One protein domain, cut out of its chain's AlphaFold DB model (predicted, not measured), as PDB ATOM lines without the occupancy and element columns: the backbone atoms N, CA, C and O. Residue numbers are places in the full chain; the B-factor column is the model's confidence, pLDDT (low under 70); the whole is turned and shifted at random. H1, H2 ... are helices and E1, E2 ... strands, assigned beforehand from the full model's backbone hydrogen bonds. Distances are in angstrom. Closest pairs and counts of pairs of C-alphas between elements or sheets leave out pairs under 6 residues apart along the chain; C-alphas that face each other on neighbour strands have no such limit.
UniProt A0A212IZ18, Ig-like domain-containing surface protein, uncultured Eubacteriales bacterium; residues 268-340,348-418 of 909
ATOM      1  N   LYS A 268     175.382 281.710-130.165       92.31
ATOM      2  CA  LYS A 268     176.487 280.894-130.680       92.31
ATOM      3  C   LYS A 268     177.434 281.732-131.538       92.31
ATOM      4  O   LYS A 268     178.623 281.462-131.522       92.31
ATOM      5  N   SER A 269     176.956 282.763-132.239       89.81
ATOM      6  CA  SER A 269     177.786 283.665-133.051       89.81
ATOM      7  C   SER A 269     178.751 284.551-132.252       89.81
ATOM      8  O   SER A 269     179.665 285.126-132.840       89.81
ATOM      9  N   GLU A 270     178.558 284.708-130.943       88.88
ATOM     10  CA  GLU A 270     179.416 285.545-130.104       88.88
ATOM     11  C   GLU A 270     180.772 284.880-129.848       88.88
ATOM     12  O   GLU A 270     180.861 283.681-129.591       88.88
ATOM     13  N   THR A 271     181.848 285.672-129.854       86.25
ATOM     14  CA  THR A 271     183.227 285.182-129.666       86.25
ATOM     15  C   THR A 271     183.403 284.376-128.374       86.25
ATOM     16  O   THR A 271     184.113 283.373-128.365       86.25
ATOM     17  N   ALA A 272     182.728 284.777-127.292       84.62
ATOM     18  CA  ALA A 272     182.772 284.103-125.993       84.62
ATOM     19  C   ALA A 272     182.051 282.732-125.980       84.62
ATOM     20  O   ALA A 272     182.335 281.877-125.137       84.62
ATOM     21  N   ALA A 273     181.162 282.483-126.947       88.94
ATOM     22  CA  ALA A 273     180.513 281.190-127.156       88.94
ATOM     23  C   ALA A 273     181.316 280.268-128.095       88.94
ATOM     24  O   ALA A 273     181.003 279.085-128.217       88.94
ATOM     25  N   GLN A 274     182.362 280.767-128.760       86.62
ATOM     26  CA  GLN A 274     183.181 279.967-129.672       86.62
ATOM     27  C   GLN A 274     184.205 279.098-128.913       86.62
ATOM     28  O   GLN A 274     184.680 279.486-127.837       86.62
ATOM     29  N   PRO A 275     184.579 277.922-129.452       82.50
ATOM     30  CA  PRO A 275     185.650 277.112-128.887       82.50
ATOM     31  C   PRO A 275     187.008 277.817-129.039       82.50
ATOM     32  O   PRO A 275     187.378 278.290-130.111       82.50
ATOM     33  N   GLY A 276     187.764 277.872-127.948       77.50
ATOM     34  CA  GLY A 276     189.151 278.305-127.886       77.50
ATOM     35  C   GLY A 276     190.147 277.148-128.042       77.50
ATOM     36  O   GLY A 276     189.862 276.092-128.611       77.50
ATOM     37  N   SER A 277     191.361 277.348-127.521       69.81
ATOM     38  CA  SER A 277     192.440 276.356-127.597       69.81
ATOM     39  C   SER A 277     192.045 275.029-126.933       69.81
ATOM     40  O   SER A 277     191.591 275.010-125.791       69.81
ATOM     41  N   GLY A 278     192.252 273.904-127.629       70.94
ATOM     42  CA  GLY A 278     191.917 272.565-127.122       70.94
ATOM     43  C   GLY A 278     190.436 272.174-127.247       70.94
ATOM     44  O   GLY A 278     190.046 271.127-126.726       70.94
ATOM     45  N   GLY A 279     189.618 272.965-127.954       78.19
ATOM     46  CA  GLY A 279     188.194 272.680-128.176       78.19
ATOM     47  C   GLY A 279     187.295 272.987-126.973       78.19
ATOM     48  O   GLY A 279     186.133 272.594-126.970       78.19
ATOM     49  N   LEU A 280     187.827 273.663-125.950       82.25
ATOM     50  CA  LEU A 280     187.062 274.176-124.813       82.25
ATOM     51  C   LEU A 280     186.392 275.487-125.203       82.25
ATOM     52  O   LEU A 280     187.012 276.283-125.900       82.25
ATOM     53  N   GLN A 281     185.193 275.766-124.705       84.62
ATOM     54  CA  GLN A 281     184.643 277.121-124.792       84.62
ATOM     55  C   GLN A 281     185.592 278.139-124.134       84.62
ATOM     56  O   GLN A 281     186.238 277.832-123.129       84.62
ATOM     57  N   THR A 282     185.704 279.335-124.716       79.56
ATOM     58  CA  THR A 282     186.593 280.399-124.212       79.56
ATOM     59  C   THR A 282     186.184 280.895-122.823       79.56
ATOM     60  O   THR A 282     187.050 281.108-121.975       79.56
ATOM     61  N   THR A 283     184.879 281.003-122.571       84.81
ATOM     62  CA  THR A 283     184.313 281.311-121.253       84.81
ATOM     63  C   THR A 283     183.992 280.026-120.492       84.81
ATOM     64  O   THR A 283     183.264 279.165-120.988       84.81
ATOM     65  N   ASN A 284     184.534 279.892-119.278       87.25
ATOM     66  CA  ASN A 284     184.265 278.748-118.406       87.25
ATOM     67  C   ASN A 284     182.866 278.847-117.753       87.25
ATOM     68  O   ASN A 284     182.218 279.892-117.810       87.25
ATOM     69  N   GLY A 285     182.375 277.759-117.161       90.44
ATOM     70  CA  GLY A 285     181.053 277.695-116.525       90.44
ATOM     71  C   GLY A 285     180.277 276.437-116.899       90.44
ATOM     72  O   GLY A 285     180.722 275.647-117.738       90.44
ATOM     73  N   PHE A 286     179.098 276.261-116.309       93.56
ATOM     74  CA  PHE A 286     178.199 275.161-116.645       93.56
ATOM     75  C   PHE A 286     177.272 275.548-117.801       93.56
ATOM     76  O   PHE A 286     176.164 276.023-117.588       93.56
ATOM     77  N   TRP A 287     177.760 275.421-119.034       95.50
ATOM     78  CA  TRP A 287     177.042 275.885-120.223       95.50
ATOM     79  C   TRP A 287     176.311 274.747-120.937       95.50
ATOM     80  O   TRP A 287     176.794 273.618-120.939       95.50
ATOM     81  N   PHE A 288     175.209 275.058-121.610       97.31
ATOM     82  CA  PHE A 288     174.415 274.159-122.445       97.31
ATOM     83  C   PHE A 288     174.207 274.761-123.839       97.31
ATOM     84  O   PHE A 288     174.162 275.980-123.993       97.31
ATOM     85  N   GLU A 289     174.074 273.911-124.853       96.50
ATOM     86  CA  GLU A 289     173.549 274.271-126.177       96.50
ATOM     87  C   GLU A 289     172.259 273.522-126.464       96.50
ATOM     88  O   GLU A 289     172.132 272.357-126.095       96.50
ATOM     89  N   ILE A 290     171.335 274.179-127.156       97.38
ATOM     90  CA  ILE A 290     170.026 273.616-127.484       97.38
ATOM     91  C   ILE A 290     170.030 273.089-128.923       97.38
ATOM     92  O   ILE A 290     170.631 273.706-129.811       97.38
ATOM     93  N   ASN A 291     169.375 271.944-129.126       96.00
ATOM     94  CA  ASN A 291     169.003 271.378-130.424       96.00
ATOM     95  C   ASN A 291     167.525 270.970-130.362       96.00
ATOM     96  O   ASN A 291     167.123 270.313-129.397       96.00
ATOM     97  N   MET A 292     166.721 271.344-131.354       96.00
ATOM     98  CA  MET A 292     165.288 271.026-131.354       96.00
ATOM     99  C   MET A 292     165.039 269.618-131.912       96.00
ATOM    100  O   MET A 292     165.740 269.152-132.808       96.00
ATOM    101  N   LEU A 293     164.047 268.920-131.360       94.56
ATOM    102  CA  LEU A 293     163.609 267.601-131.807       94.56
ATOM    103  C   LEU A 293     162.440 267.799-132.771       94.56
ATOM    104  O   LEU A 293     161.302 267.987-132.349       94.56
ATOM    105  N   ASP A 294     162.708 267.752-134.077       86.56
ATOM    106  CA  ASP A 294     161.703 267.891-135.144       86.56
ATOM    107  C   ASP A 294     160.789 266.641-135.240       86.56
ATOM    108  O   ASP A 294     160.707 265.960-136.265       86.56
ATOM    109  N   GLY A 295     160.102 266.300-134.144       81.62
ATOM    110  CA  GLY A 295     159.286 265.092-133.988       81.62
ATOM    111  C   GLY A 295     160.077 263.825-133.638       81.62
ATOM    112  O   GLY A 295     159.504 262.733-133.651       81.62
ATOM    113  N   GLU A 296     161.372 263.952-133.348       91.25
ATOM    114  CA  GLU A 296     162.217 262.861-132.856       91.25
ATOM    115  C   GLU A 296     161.964 262.581-131.364       91.25
ATOM    116  O   GLU A 296     161.594 263.470-130.600       91.25
ATOM    117  N   GLU A 297     162.159 261.330-130.936       91.88
ATOM    118  CA  GLU A 297     162.085 260.979-129.514       91.88
ATOM    119  C   GLU A 297     163.330 261.476-128.771       91.88
ATOM    120  O   GLU A 297     164.445 261.432-129.296       91.88
ATOM    121  N   TYR A 298     163.147 261.906-127.521       94.38
ATOM    122  CA  TYR A 298     164.262 262.281-126.659       94.38
ATOM    123  C   TYR A 298     165.198 261.064-126.454       94.38
ATOM    124  O   TYR A 298     164.729 259.999-126.045       94.38
ATOM    125  N   PRO A 299     166.504 261.178-126.760       90.69
ATOM    126  CA  PRO A 299     167.370 260.018-126.982       90.69
ATOM    127  C   PRO A 299     167.935 259.389-125.702       90.69
ATOM    128  O   PRO A 299     168.403 258.249-125.745       90.69
ATOM    129  N   ASP A 300     167.913 260.113-124.581       90.38
ATOM    130  CA  ASP A 300     168.488 259.686-123.304       90.38
ATOM    131  C   ASP A 300     167.392 259.409-122.257       90.38
ATOM    132  O   ASP A 300     166.293 259.952-122.341       90.38
ATOM    133  N   PRO A 301     167.655 258.603-121.215       94.50
ATOM    134  CA  PRO A 301     166.805 258.600-120.029       94.50
ATOM    135  C   PRO A 301     166.674 260.016-119.446       94.50
ATOM    136  O   PRO A 301     167.673 260.717-119.290       94.50
ATOM    137  N   ILE A 302     165.451 260.429-119.109       95.38
ATOM    138  CA  ILE A 302     165.185 261.692-118.405       95.38
ATOM    139  C   ILE A 302     165.154 261.391-116.906       95.38
ATOM    140  O   ILE A 302     164.364 260.546-116.476       95.38
ATOM    141  N   ILE A 303     166.008 262.066-116.130       94.94
ATOM    142  CA  ILE A 303     166.022 261.958-114.661       94.94
ATOM    143  C   ILE A 303     164.701 262.464-114.079       94.94
ATOM    144  O   ILE A 303     164.060 263.332-114.675       94.94
ATOM    145  N   ASP A 304     164.277 261.903-112.949       92.38
ATOM    146  CA  ASP A 304     162.949 262.154-112.380       92.38
ATOM    147  C   ASP A 304     162.703 263.644-112.125       92.38
ATOM    148  O   ASP A 304     161.643 264.157-112.476       92.38
ATOM    149  N   GLU A 305     163.723 264.352-111.645       92.12
ATOM    150  CA  GLU A 305     163.676 265.772-111.307       92.12
ATOM    151  C   GLU A 305     163.507 266.693-112.536       92.12
ATOM    152  O   GLU A 305     163.201 267.874-112.392       92.12
ATOM    153  N   LEU A 306     163.712 266.181-113.758       94.38
ATOM    154  CA  LEU A 306     163.557 266.935-115.013       94.38
ATOM    155  C   LEU A 306     162.348 266.477-115.840       94.38
ATOM    156  O   LEU A 306     162.171 266.929-116.979       94.38
ATOM    157  N   LYS A 307     161.530 265.557-115.320       94.19
ATOM    158  CA  LYS A 307     160.287 265.152-115.980       94.19
ATOM    159  C   LYS A 307     159.254 266.262-115.828       94.19
ATOM    160  O   LYS A 307     159.081 266.816-114.751       94.19
ATOM    161  N   GLN A 308     158.574 266.570-116.921       92.44
ATOM    162  CA  GLN A 308     157.448 267.498-116.960       92.44
ATOM    163  C   GLN A 308     156.313 266.859-117.760       92.44
ATOM    164  O   GLN A 308     156.529 265.899-118.510       92.44
ATOM    165  N   ASP A 309     155.101 267.385-117.608       89.81
ATOM    166  CA  ASP A 309     153.966 266.951-118.416       89.81
ATOM    167  C   ASP A 309     154.194 267.300-119.896       89.81
ATOM    168  O   ASP A 309     154.438 268.450-120.256       89.81
ATOM    169  N   GLY A 310     154.074 266.302-120.775       89.56
ATOM    170  CA  GLY A 310     154.251 266.465-122.221       89.56
ATOM    171  C   GLY A 310     155.459 265.716-122.780       89.56
ATOM    172  O   GLY A 310     156.062 264.870-122.124       89.56
ATOM    173  N   THR A 311     155.775 265.969-124.049       92.56
ATOM    174  CA  THR A 311     156.938 265.386-124.733       92.56
ATOM    175  C   THR A 311     157.975 266.484-124.952       92.56
ATOM    176  O   THR A 311     157.584 267.552-125.426       92.56
ATOM    177  N   PRO A 312     159.264 266.248-124.640       96.69
ATOM    178  CA  PRO A 312     160.311 267.214-124.937       96.69
ATOM    179  C   PRO A 312     160.309 267.600-126.417       96.69
ATOM    180  O   PRO A 312     160.240 266.738-127.293       96.69
ATOM    181  N   ILE A 313     160.414 268.896-126.681       96.44
ATOM    182  CA  ILE A 313     160.524 269.484-128.019       96.44
ATOM    183  C   ILE A 313     161.984 269.718-128.428       96.44
ATOM    184  O   ILE A 313     162.256 270.129-129.551       96.44
ATOM    185  N   GLY A 314     162.936 269.472-127.527       97.25
ATOM    186  CA  GLY A 314     164.359 269.666-127.773       97.25
ATOM    187  C   GLY A 314     165.250 269.054-126.695       97.25
ATOM    188  O   GLY A 314     164.783 268.486-125.703       97.25
ATOM    189  N   ILE A 315     166.557 269.195-126.900       97.50
ATOM    190  CA  ILE A 315     167.621 268.734-126.011       97.50
ATOM    191  C   ILE A 315     168.579 269.893-125.746       97.50
ATOM    192  O   ILE A 315     169.225 270.398-126.665       97.50
ATOM    193  N   ALA A 316     168.750 270.244-124.477       97.50
ATOM    194  CA  ALA A 316     169.861 271.047-124.003       97.50
ATOM    195  C   ALA A 316     171.025 270.123-123.616       97.50
ATOM    196  O   ALA A 316     170.917 269.299-122.710       97.50
ATOM    197  N   GLN A 317     172.162 270.240-124.293       96.44
ATOM    198  CA  GLN A 317     173.339 269.402-124.080       96.44
ATOM    199  C   GLN A 317     174.486 270.213-123.472       96.44
ATOM    200  O   GLN A 317     174.846 271.272-123.984       96.44
ATOM    201  N   VAL A 318     175.113 269.695-122.412       95.94
ATOM    202  CA  VAL A 318     176.236 270.364-121.731       95.94
ATOM    203  C   VAL A 318     177.377 270.652-122.697       95.94
ATOM    204  O   VAL A 318     177.813 269.775-123.424       95.94
ATOM    205  N   ARG A 319     177.916 271.863-122.703       93.62
ATOM    206  CA  ARG A 319     179.058 272.300-123.516       93.62
ATOM    207  C   ARG A 319     180.385 271.815-122.936       93.62
ATOM    208  O   ARG A 319     180.506 271.493-121.758       93.62
ATOM    209  N   ILE A 320     181.416 271.797-123.776       90.50
ATOM    210  CA  ILE A 320     182.755 271.359-123.369       90.50
ATOM    211  C   ILE A 320     183.480 272.500-122.646       90.50
ATOM    212  O   ILE A 320     184.129 273.344-123.269       90.50
ATOM    213  N   THR A 321     183.361 272.524-121.318       90.06
ATOM    214  CA  THR A 321     183.997 273.511-120.429       90.06
ATOM    215  C   THR A 321     184.782 272.826-119.312       90.06
ATOM    216  O   THR A 321     184.607 271.635-119.050       90.06
ATOM    217  N   LYS A 322     185.679 273.567-118.649       88.06
ATOM    218  CA  LYS A 322     186.440 273.031-117.513       88.06
ATOM    219  C   LYS A 322     185.508 272.722-116.340       88.06
ATOM    220  O   LYS A 322     185.651 271.668-115.727       88.06
ATOM    221  N   ASP A 323     184.541 273.593-116.071       89.94
ATOM    222  CA  ASP A 323     183.634 273.415-114.937       89.94
ATOM    223  C   ASP A 323     182.751 272.179-115.090       89.94
ATOM    224  O   ASP A 323     182.651 271.389-114.153       89.94
ATOM    225  N   ALA A 324     182.230 271.924-116.292       92.25
ATOM    226  CA  ALA A 324     181.472 270.709-116.585       92.25
ATOM    227  C   ALA A 324     182.284 269.411-116.396       92.25
ATOM    228  O   ALA A 324     181.700 268.331-116.349       92.25
ATOM    229  N   MET A 325     183.616 269.487-116.315       89.75
ATOM    230  CA  MET A 325     184.495 268.328-116.155       89.75
ATOM    231  C   MET A 325     185.093 268.168-114.755       89.75
ATOM    232  O   MET A 325     185.578 267.074-114.463       89.75
ATOM    233  N   ASP A 326     185.155 269.223-113.936       86.31
ATOM    234  CA  ASP A 326     185.929 269.186-112.680       86.31
ATOM    235  C   ASP A 326     185.466 270.174-111.596       86.31
ATOM    236  O   ASP A 326     186.119 270.264-110.555       86.31
ATOM    237  N   LYS A 327     184.379 270.944-111.796       87.88
ATOM    238  CA  LYS A 327     183.892 271.875-110.762       87.88
ATOM    239  C   LYS A 327     183.259 271.095-109.609       87.88
ATOM    240  O   LYS A 327     182.065 270.792-109.608       87.88
ATOM    241  N   LYS A 328     184.097 270.806-108.618       81.00
ATOM    242  CA  LYS A 328     183.739 270.349-107.278       81.00
ATOM    243  C   LYS A 328     183.810 271.529-106.316       81.00
ATOM    244  O   LYS A 328     184.734 272.335-106.419       81.00
ATOM    245  N   GLY A 329     182.869 271.619-105.390       77.56
ATOM    246  CA  GLY A 329     182.920 272.588-104.307       77.56
ATOM    247  C   GLY A 329     183.302 271.968-102.955       77.56
ATOM    248  O   GLY A 329     183.964 270.929-102.893       77.56
ATOM    249  N   SER A 330     182.947 272.656-101.877       81.38
ATOM    250  CA  SER A 330     183.139 272.280-100.480       81.38
ATOM    251  C   SER A 330     182.187 271.174-100.031       81.38
ATOM    252  O   SER A 330     181.098 270.983-100.579       81.38
ATOM    253  N   GLN A 331     182.621 270.424 -99.021       82.12
ATOM    254  CA  GLN A 331     181.763 269.484 -98.312       82.12
ATOM    255  C   GLN A 331     180.658 270.283 -97.611       82.12
ATOM    256  O   GLN A 331     180.944 271.293 -96.974       82.12
ATOM    257  N   ILE A 332     179.400 269.878 -97.780       83.62
ATOM    258  CA  ILE A 332     178.254 270.655 -97.275       83.62
ATOM    259  C   ILE A 332     178.045 270.403 -95.778       83.62
ATOM    260  O   ILE A 332     177.737 271.331 -95.028       83.62
ATOM    261  N   PHE A 333     178.232 269.148 -95.364       83.94
ATOM    262  CA  PHE A 333     178.070 268.688 -93.989       83.94
ATOM    263  C   PHE A 333     179.346 267.963 -93.533       83.94
ATOM    264  O   PHE A 333     179.810 267.090 -94.271       83.94
ATOM    265  N   PRO A 334     179.881 268.240 -92.331       68.88
ATOM    266  CA  PRO A 334     181.165 267.714 -91.836       68.88
ATOM    267  C   PRO A 334     181.360 266.188 -91.939       68.88
ATOM    268  O   PRO A 334     182.481 265.714 -92.111       68.88
ATOM    269  N   ASN A 335     180.271 265.408 -91.933       69.81
ATOM    270  CA  ASN A 335     180.303 263.939 -91.976       69.81
ATOM    271  C   ASN A 335     179.644 263.306 -93.216       69.81
ATOM    272  O   ASN A 335     179.563 262.078 -93.304       69.81
ATOM    273  N   ASP A 336     179.183 264.107 -94.178       70.19
ATOM    274  CA  ASP A 336     178.525 263.602 -95.389       70.19
ATOM    275  C   ASP A 336     179.491 263.576 -96.586       70.19
ATOM    276  O   ASP A 336     180.442 264.346 -96.678       70.19
ATOM    277  N   THR A 337     179.237 262.686 -97.540       69.62
ATOM    278  CA  THR A 337     179.920 262.653 -98.840       69.62
ATOM    279  C   THR A 337     179.357 263.662 -99.840       69.62
ATOM    280  O   THR A 337     179.824 263.705-100.982       69.62
ATOM    281  N   ASP A 338     178.364 264.460 -99.440       72.69
ATOM    282  CA  ASP A 338     177.778 265.485-100.291       72.69
ATOM    283  C   ASP A 338     178.645 266.751-100.361       72.69
ATOM    284  O   ASP A 338     179.085 267.320 -99.357       72.69
ATOM    285  N   TYR A 339     178.877 267.194-101.591       80.06
ATOM    286  CA  TYR A 339     179.648 268.387-101.921       80.06
ATOM    287  C   TYR A 339     178.776 269.294-102.772       80.06
ATOM    288  O   TYR A 339     178.066 268.804-103.657       80.06
ATOM    289  N   ASN A 340     178.894 270.605-102.572       77.94
ATOM    290  CA  ASN A 340     178.327 271.547-103.529       77.94
ATOM    291  C   ASN A 340     179.122 271.481-104.858       77.94
ATOM    292  O   ASN A 340     180.220 270.915-104.931       77.94
ATOM    293  N   SER A 348     170.335 260.407-110.428       94.69
ATOM    294  CA  SER A 348     170.674 260.686-111.827       94.69
ATOM    295  C   SER A 348     171.593 259.622-112.422       94.69
ATOM    296  O   SER A 348     171.370 259.146-113.537       94.69
ATOM    297  N   ILE A 349     172.638 259.227-111.684       95.62
ATOM    298  CA  ILE A 349     173.569 258.167-112.099       95.62
ATOM    299  C   ILE A 349     172.817 256.858-112.344       95.62
ATOM    300  O   ILE A 349     173.067 256.197-113.356       95.62
ATOM    301  N   ASP A 350     171.906 256.493-111.445       95.75
ATOM    302  CA  ASP A 350     171.129 255.262-111.530       95.75
ATOM    303  C   ASP A 350     170.201 255.281-112.751       95.75
ATOM    304  O   ASP A 350     170.247 254.336-113.544       95.75
ATOM    305  N   THR A 351     169.477 256.383-112.992       96.38
ATOM    306  CA  THR A 351     168.618 256.561-114.174       96.38
ATOM    307  C   THR A 351     169.405 256.448-115.480       96.38
ATOM    308  O   THR A 351     169.048 255.668-116.363       96.38
ATOM    309  N   PHE A 352     170.531 257.160-115.614       96.12
ATOM    310  CA  PHE A 352     171.366 257.037-116.814       96.12
ATOM    311  C   PHE A 352     171.948 255.630-116.965       96.12
ATOM    312  O   PHE A 352     172.176 255.168-118.082       96.12
ATOM    313  N   ASN A 353     172.201 254.923-115.865       96.62
ATOM    314  CA  ASN A 353     172.724 253.568-115.903       96.62
ATOM    315  C   ASN A 353     171.701 252.529-116.372       96.62
ATOM    316  O   ASN A 353     172.140 251.464-116.805       96.62
ATOM    317  N   GLU A 354     170.395 252.794-116.371       94.88
ATOM    318  CA  GLU A 354     169.374 251.832-116.822       94.88
ATOM    319  C   GLU A 354     169.594 251.355-118.267       94.88
ATOM    320  O   GLU A 354     169.408 250.175-118.571       94.88
ATOM    321  N   THR A 355     170.066 252.239-119.148       94.12
ATOM    322  CA  THR A 355     170.282 251.945-120.577       94.12
ATOM    323  C   THR A 355     171.747 251.686-120.938       94.12
ATOM    324  O   THR A 355     172.052 251.243-122.049       94.12
ATOM    325  N   ARG A 356     172.685 251.920-120.011       93.88
ATOM    326  CA  ARG A 356     174.130 251.761-120.251       93.88
ATOM    327  C   ARG A 356     174.578 250.315-120.052       93.88
ATOM    328  O   ARG A 356     174.170 249.659-119.098       93.88
ATOM    329  N   ALA A 357     175.457 249.826-120.925       93.88
ATOM    330  CA  ALA A 357     176.033 248.482-120.831       93.88
ATOM    331  C   ALA A 357     177.084 248.355-119.709       93.88
ATOM    332  O   ALA A 357     177.713 249.341-119.317       93.88
ATOM    333  N   ASP A 358     177.314 247.125-119.239       91.31
ATOM    334  CA  ASP A 358     178.401 246.796-118.307       91.31
ATOM    335  C   ASP A 358     179.770 247.188-118.894       91.31
ATOM    336  O   ASP A 358     180.025 246.994-120.087       91.31
ATOM    337  N   GLY A 359     180.660 247.746-118.069       87.31
ATOM    338  CA  GLY A 359     181.932 248.324-118.519       87.31
ATOM    339  C   GLY A 359     181.821 249.788-118.963       87.31
ATOM    340  O   GLY A 359     182.833 250.398-119.311       87.31
ATOM    341  N   ASN A 360     180.612 250.360-118.953       91.06
ATOM    342  CA  ASN A 360     180.333 251.758-119.279       91.06
ATOM    343  C   ASN A 360     179.396 252.434-118.256       91.06
ATOM    344  O   ASN A 360     178.826 253.490-118.549       91.06
ATOM    345  N   LYS A 361     179.197 251.840-117.073       95.38
ATOM    346  CA  LYS A 361     178.304 252.368-116.035       95.38
ATOM    347  C   LYS A 361     178.934 253.581-115.339       95.38
ATOM    348  O   LYS A 361     180.108 253.562-114.961       95.38
ATOM    349  N   LEU A 362     178.159 254.645-115.163       95.12
ATOM    350  CA  LEU A 362     178.537 255.830-114.393       95.12
ATOM    351  C   LEU A 362     178.680 255.474-112.910       95.12
ATOM    352  O   LEU A 362     177.946 254.622-112.412       95.12
ATOM    353  N   GLY A 363     179.655 256.069-112.222       92.44
ATOM    354  CA  GLY A 363     179.950 255.800-110.807       92.44
ATOM    355  C   GLY A 363     180.640 254.454-110.538       92.44
ATOM    356  O   GLY A 363     181.217 254.268-109.473       92.44
ATOM    357  N   ILE A 364     180.641 253.534-111.512       91.69
ATOM    358  CA  ILE A 364     181.268 252.205-111.415       91.69
ATOM    359  C   ILE A 364     182.473 252.104-112.356       91.69
ATOM    360  O   ILE A 364     183.598 251.869-111.919       91.69
ATOM    361  N   ASP A 365     182.257 252.302-113.657       91.31
ATOM    362  CA  ASP A 365     183.299 252.228-114.686       91.31
ATOM    363  C   ASP A 365     183.845 253.622-115.031       91.31
ATOM    364  O   ASP A 365     185.053 253.793-115.249       91.31
ATOM    365  N   ILE A 366     182.949 254.616-115.050       93.06
ATOM    366  CA  ILE A 366     183.218 256.017-115.392       93.06
ATOM    367  C   ILE A 366     182.970 256.896-114.172       93.06
ATOM    368  O   ILE A 366     181.830 257.143-113.790       93.06
ATOM    369  N   TYR A 367     184.058 257.388-113.593       91.19
ATOM    370  CA  TYR A 367     184.073 258.303-112.456       91.19
ATOM    371  C   TYR A 367     185.418 259.050-112.421       91.19
ATOM    372  O   TYR A 367     186.406 258.629-113.047       91.19
ATOM    373  N   SER A 368     185.453 260.184-111.727       88.25
ATOM    374  CA  SER A 368     186.673 260.966-111.516       88.25
ATOM    375  C   SER A 368     187.457 260.465-110.300       88.25
ATOM    376  O   SER A 368     186.868 259.992-109.339       88.25
ATOM    377  N   ASN A 369     188.786 260.626-110.282       79.19
ATOM    378  CA  ASN A 369     189.557 260.443-109.035       79.19
ATOM    379  C   ASN A 369     189.374 261.621-108.061       79.19
ATOM    380  O   ASN A 369     189.779 261.532-106.904       79.19
ATOM    381  N   ASN A 370     188.799 262.732-108.525       73.88
ATOM    382  CA  ASN A 370     188.441 263.863-107.686       73.88
ATOM    383  C   ASN A 370     187.127 263.542-106.953       73.88
ATOM    384  O   ASN A 370     186.041 263.759-107.481       73.88
ATOM    385  N   GLY A 371     187.237 262.936-105.766       72.06
ATOM    386  CA  GLY A 371     186.094 262.614-104.905       72.06
ATOM    387  C   GLY A 371     185.172 261.495-105.405       72.06
ATOM    388  O   GLY A 371     184.064 261.390-104.900       72.06
ATOM    389  N   ASN A 372     185.592 260.678-106.381       81.62
ATOM    390  CA  ASN A 372     184.769 259.620-106.992       81.62
ATOM    391  C   ASN A 372     183.442 260.118-107.605       81.62
ATOM    392  O   ASN A 372     182.507 259.339-107.767       81.62
ATOM    393  N   GLN A 373     183.366 261.399-107.981       86.31
ATOM    394  CA  GLN A 373     182.168 261.999-108.569       86.31
ATOM    395  C   GLN A 373     182.036 261.696-110.071       86.31
ATOM    396  O   GLN A 373     183.024 261.456-110.779       86.31
ATOM    397  N   VAL A 374     180.799 261.747-110.565       92.56
ATOM    398  CA  VAL A 374     180.472 261.765-111.996       92.56
ATOM    399  C   VAL A 374     180.119 263.199-112.368       92.56
ATOM    400  O   VAL A 374     179.102 263.715-111.919       92.56
ATOM    401  N   TYR A 375     180.964 263.856-113.159       94.00
ATOM    402  CA  TYR A 375     180.718 265.221-113.621       94.00
ATOM    403  C   TYR A 375     179.809 265.248-114.863       94.00
ATOM    404  O   TYR A 375     179.695 264.232-115.557       94.00
ATOM    405  N   PRO A 376     179.202 266.405-115.192       95.19
ATOM    406  CA  PRO A 376     178.299 266.540-116.336       95.19
ATOM    407  C   PRO A 376     178.938 266.211-117.690       95.19
ATOM    408  O   PRO A 376     178.242 265.861-118.640       95.19
ATOM    409  N   LEU A 377     180.264 266.295-117.790       94.38
ATOM    410  CA  LEU A 377     181.032 265.874-118.952       94.38
ATOM    411  C   LEU A 377     182.178 264.955-118.513       94.38
ATOM    412  O   LEU A 377     183.070 265.370-117.779       94.38
ATOM    413  N   MET A 378     182.198 263.716-119.011       93.38
ATOM    414  CA  MET A 378     183.252 262.736-118.727       93.38
ATOM    415  C   MET A 378     184.000 262.372-120.006       93.38
ATOM    416  O   MET A 378     183.442 261.767-120.927       93.38
ATOM    417  N   VAL A 379     185.288 262.709-120.049       91.12
ATOM    418  CA  VAL A 379     186.162 262.530-121.211       91.12
ATOM    419  C   VAL A 379     187.361 261.644-120.866       91.12
ATOM    420  O   VAL A 379     188.152 261.901-119.949       91.12
ATOM    421  N   GLU A 380     187.530 260.585-121.653       88.31
ATOM    422  CA  GLU A 380     188.628 259.632-121.541       88.31
ATOM    423  C   GLU A 380     189.987 260.301-121.798       88.31
ATOM    424  O   GLU A 380     190.207 261.036-122.774       88.31
ATOM    425  N   GLY A 381     190.917 260.046-120.875       83.06
ATOM    426  CA  GLY A 381     192.240 260.663-120.861       83.06
ATOM    427  C   GLY A 381     192.267 262.119-120.377       83.06
ATOM    428  O   GLY A 381     193.331 262.725-120.456       83.06
ATOM    429  N   VAL A 382     191.142 262.672-119.897       86.12
ATOM    430  CA  VAL A 382     191.050 264.042-119.350       86.12
ATOM    431  C   VAL A 382     190.664 264.018-117.870       86.12
ATOM    432  O   VAL A 382     191.518 264.290-117.032       86.12
ATOM    433  N   ASN A 383     189.414 263.672-117.545       88.69
ATOM    434  CA  ASN A 383     188.885 263.675-116.171       88.69
ATOM    435  C   ASN A 383     188.373 262.299-115.706       88.69
ATOM    436  O   ASN A 383     188.090 262.106-114.526       88.69
ATOM    437  N   ILE A 384     188.315 261.304-116.597       90.44
ATOM    438  CA  ILE A 384     188.092 259.911-116.194       90.44
ATOM    439  C   ILE A 384     189.378 259.374-115.552       90.44
ATOM    440  O   ILE A 384     190.423 259.296-116.207       90.44
ATOM    441  N   LYS A 385     189.296 258.982-114.274       74.50
ATOM    442  CA  LYS A 385     190.388 258.382-113.479       74.50
ATOM    443  C   LYS A 385     191.673 259.236-113.339       74.50
ATOM    444  O   LYS A 385     192.753 258.666-113.155       74.50
ATOM    445  N   LYS A 386     191.583 260.580-113.388       62.09
ATOM    446  CA  LYS A 386     192.639 261.575-113.041       62.09
ATOM    447  C   LYS A 386     192.027 262.938-112.640       62.09
ATOM    448  O   LYS A 386     190.862 263.168-112.931       62.09
ATOM    449  N   SER A 387     192.812 263.834-112.021       62.66
ATOM    450  CA  SER A 387     192.512 265.282-111.943       62.66
ATOM    451  C   SER A 387     192.553 265.911-113.343       62.66
ATOM    452  O   SER A 387     193.361 265.477-114.173       62.66
ATOM    453  N   TYR A 388     191.715 266.920-113.609       70.31
ATOM    454  CA  TYR A 388     191.612 267.549-114.929       70.31
ATOM    455  C   TYR A 388     192.976 267.972-115.492       70.31
ATOM    456  O   TYR A 388     193.757 268.677-114.853       70.31
ATOM    457  N   THR A 389     193.252 267.557-116.729       66.88
ATOM    458  CA  THR A 389     194.433 267.975-117.490       66.88
ATOM    459  C   THR A 389     193.976 268.587-118.804       66.88
ATOM    460  O   THR A 389     193.271 267.927-119.567       66.88
ATOM    461  N   ALA A 390     194.383 269.829-119.090       67.69
ATOM    462  CA  ALA A 390     194.024 270.482-120.346       67.69
ATOM    463  C   ALA A 390     194.475 269.632-121.556       67.69
ATOM    464  O   ALA A 390     195.605 269.128-121.568       67.69
ATOM    465  N   PRO A 391     193.613 269.439-122.565       64.81
ATOM    466  CA  PRO A 391     193.892 268.536-123.674       64.81
ATOM    467  C   PRO A 391     194.958 269.120-124.624       64.81
ATOM    468  O   PRO A 391     194.991 270.322-124.878       64.81
ATOM    469  N   THR A 392     195.832 268.268-125.176       66.31
ATOM    470  CA  THR A 392     196.877 268.672-126.145       66.31
ATOM    471  C   THR A 392     196.398 268.699-127.603       66.31
ATOM    472  O   THR A 392     197.044 269.313-128.448       66.31
ATOM    473  N   THR A 393     195.267 268.054-127.898       68.06
ATOM    474  CA  THR A 393     194.514 268.104-129.168       68.06
ATOM    475  C   THR A 393     193.068 268.479-128.857       68.06
ATOM    476  O   THR A 393     192.630 268.232-127.733       68.06
ATOM    477  N   ALA A 394     192.302 269.030-129.804       72.81
ATOM    478  CA  ALA A 394     190.942 269.450-129.481       72.81
ATOM    479  C   ALA A 394     190.056 268.255-129.081       72.81
ATOM    480  O   ALA A 394     190.144 267.177-129.674       72.81
ATOM    481  N   ILE A 395     189.228 268.421-128.039       75.69
ATOM    482  CA  ILE A 395     188.291 267.366-127.595       75.69
ATOM    483  C   ILE A 395     187.279 267.060-128.707       75.69
ATOM    484  O   ILE A 395     186.967 265.896-128.941       75.69
ATOM    485  N   THR A 396     186.862 268.095-129.438       72.62
ATOM    486  CA  THR A 396     185.943 268.037-130.586       72.62
ATOM    487  C   THR A 396     186.456 267.210-131.766       72.62
ATOM    488  O   THR A 396     185.681 266.864-132.647       72.62
ATOM    489  N   ASP A 397     187.749 266.877-131.809       63.62
ATOM    490  CA  ASP A 397     188.330 266.110-132.916       63.62
ATOM    491  C   ASP A 397     188.137 264.588-132.747       63.62
ATOM    492  O   ASP A 397     188.509 263.815-133.634       63.62
ATOM    493  N   ASN A 398     187.617 264.122-131.599       69.00
ATOM    494  CA  ASN A 398     187.439 262.695-131.319       69.00
ATOM    495  C   ASN A 398     186.311 262.411-130.308       69.00
ATOM    496  O   ASN A 398     186.572 262.134-129.131       69.00
ATOM    497  N   ASP A 399     185.070 262.382-130.798       75.06
ATOM    498  CA  ASP A 399     183.861 262.088-130.012       75.06
ATOM    499  C   ASP A 399     183.924 260.763-129.242       75.06
ATOM    500  O   ASP A 399     183.355 260.648-128.161       75.06
ATOM    501  N   ALA A 400     184.689 259.768-129.716       83.00
ATOM    502  CA  ALA A 400     184.819 258.479-129.030       83.00
ATOM    503  C   ALA A 400     185.468 258.588-127.634       83.00
ATOM    504  O   ALA A 400     185.395 257.645-126.835       83.00
ATOM    505  N   ARG A 401     186.122 259.720-127.334       86.38
ATOM    506  CA  ARG A 401     186.674 260.020-126.006       86.38
ATOM    507  C   ARG A 401     185.609 260.488-125.022       86.38
ATOM    508  O   ARG A 401     185.808 260.305-123.825       86.38
ATOM    509  N   ILE A 402     184.516 261.088-125.483       91.38
ATOM    510  CA  ILE A 402     183.415 261.517-124.619       91.38
ATOM    511  C   ILE A 402     182.644 260.260-124.213       91.38
ATOM    512  O   ILE A 402     182.039 259.587-125.043       91.38
ATOM    513  N   LYS A 403     182.711 259.894-122.931       93.06
ATOM    514  CA  LYS A 403     182.024 258.704-122.400       93.06
ATOM    515  C   LYS A 403     180.684 259.035-121.756       93.06
ATOM    516  O   LYS A 403     179.841 258.147-121.601       93.06
ATOM    517  N   PHE A 404     180.500 260.294-121.375       94.69
ATOM    518  CA  PHE A 404     179.241 260.834-120.887       94.69
ATOM    519  C   PHE A 404     179.196 262.340-121.117       94.69
ATOM    520  O   PHE A 404     180.209 263.020-120.946       94.69
ATOM    521  N   ARG A 405     178.025 262.834-121.508       94.75
ATOM    522  CA  ARG A 405     177.721 264.248-121.707       94.75
ATOM    523  C   ARG A 405     176.262 264.431-121.315       94.75
ATOM    524  O   ARG A 405     175.397 263.849-121.957       94.75
ATOM    525  N   LEU A 406     176.027 265.161-120.234       97.00
ATOM    526  CA  LEU A 406     174.704 265.355-119.663       97.00
ATOM    527  C   LEU A 406     173.792 266.099-120.649       97.00
ATOM    528  O   LEU A 406     174.212 267.058-121.311       97.00
ATOM    529  N   THR A 407     172.547 265.643-120.717       96.44
ATOM    530  CA  THR A 407     171.464 266.230-121.500       96.44
ATOM    531  C   THR A 407     170.289 266.573-120.592       96.44
ATOM    532  O   THR A 407     170.093 265.982-119.529       96.44
ATOM    533  N   ALA A 408     169.535 267.576-121.011       96.50
ATOM    534  CA  ALA A 408     168.395 268.139-120.323       96.50
ATOM    535  C   ALA A 408     167.242 268.302-121.330       96.50
ATOM    536  O   ALA A 408     167.476 268.850-122.412       96.50
ATOM    537  N   PRO A 409     166.014 267.848-121.025       97.25
ATOM    538  CA  PRO A 409     164.874 268.060-121.911       97.25
ATOM    539  C   PRO A 409     164.477 269.538-121.976       97.25
ATOM    540  O   PRO A 409     164.490 270.237-120.961       97.25
ATOM    541  N   VAL A 410     164.102 269.971-123.181       97.56
ATOM    542  CA  VAL A 410     163.462 271.260-123.475       97.56
ATOM    543  C   VAL A 410     161.980 270.989-123.728       97.56
ATOM    544  O   VAL A 410     161.657 270.153-124.569       97.56
ATOM    545  N   TYR A 411     161.090 271.669-123.011       97.06
ATOM    546  CA  TYR A 411     159.634 271.489-123.061       97.06
ATOM    547  C   TYR A 411     158.883 272.696-123.626       97.06
ATOM    548  O   TYR A 411     157.768 272.532-124.115       97.06
ATOM    549  N   GLU A 412     159.474 273.889-123.584       95.69
ATOM    550  CA  GLU A 412     158.830 275.112-124.064       95.69
ATOM    551  C   GLU A 412     159.742 275.935-124.973       95.69
ATOM    552  O   GLU A 412     160.970 275.870-124.888       95.69
ATOM    553  N   GLU A 413     159.109 276.700-125.862       95.75
ATOM    554  CA  GLU A 413     159.779 277.695-126.695       95.75
ATOM    555  C   GLU A 413     159.786 279.055-125.995       95.75
ATOM    556  O   GLU A 413     158.877 279.371-125.227       95.75
ATOM    557  N   ILE A 414     160.762 279.901-126.328       97.69
ATOM    558  CA  ILE A 414     160.805 281.284-125.841       97.69
ATOM    559  C   ILE A 414     159.566 282.055-126.354       97.69
ATOM    560  O   ILE A 414     159.327 282.080-127.569       97.69
ATOM    561  N   PRO A 415     158.788 282.711-125.468       96.75
ATOM    562  CA  PRO A 415     157.625 283.504-125.863       96.75
ATOM    563  C   PRO A 415     157.962 284.646-126.832       96.75
ATOM    564  O   PRO A 415     158.995 285.307-126.721       96.75
ATOM    565  N   THR A 416     157.047 284.941-127.761       95.25
ATOM    566  CA  THR A 416     157.258 285.949-128.818       95.25
ATOM    567  C   THR A 416     157.413 287.372-128.298       95.25
ATOM    568  O   THR A 416     157.982 288.205-129.003       95.25
ATOM    569  N   ILE A 417     156.961 287.654-127.069       94.12
ATOM    570  CA  ILE A 417     157.175 288.950-126.423       94.12
ATOM    571  C   ILE A 417     158.667 289.302-126.363       94.12
ATOM    572  O   ILE A 417     158.984 290.478-126.434       94.12
ATOM    573  N   PHE A 418     159.584 288.328-126.302       96.00
ATOM    574  CA  PHE A 418     161.031 288.567-126.206       96.00
ATOM    575  C   PHE A 418     161.751 288.720-127.553       96.00
ATOM    576  O   PHE A 418     162.956 288.977-127.570       96.00
TER     577      PHE A 418
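Overview. This is residues 268 to 340 and 348 to 418 of the 909 residues of the protein "Ig-like domain-containing surface protein" of uncultured Eubacteriales bacterium (UniProt A0A212IZ18). With little regular structure, long loops surround a small antiparallel sheet, E1, E2, E6, continued by hairpin E4 and E5. Of 144 printed residues, 36 are in two named helices and six strands, class mixed. It is compact, radius of gyration of the C-alphas 16.4 A, spanning 45 by 35 by 33 A.

Along the chain. From C-alpha 287 at (177.042, 275.885, -120.223) E1 runs 16.9 A to 292. Next find E2, 314 to 318, H1, 323 to 326, E3, 328 to 331, H2, 348 to 353, E4, 377 to 379, E5, 402 to 405, and E6, 407 to 410, ending at (163.462, 271.260, -123.475).

Arrangement. In E1 and E2, a hairpin with a long link, find N 289 and O 317 within hydrogen-bond range, 2.9 A. H1 and E4 come closest at C-alphas 325 and 377, 5.1 A. H2 has every O i to N i+4 pair within range. E3 pairs with no named strand.

Size, cuts and confidence. The cut, C-alpha 340 to 348, spans 15.7 A; 13 printed residues have pLDDT under 70.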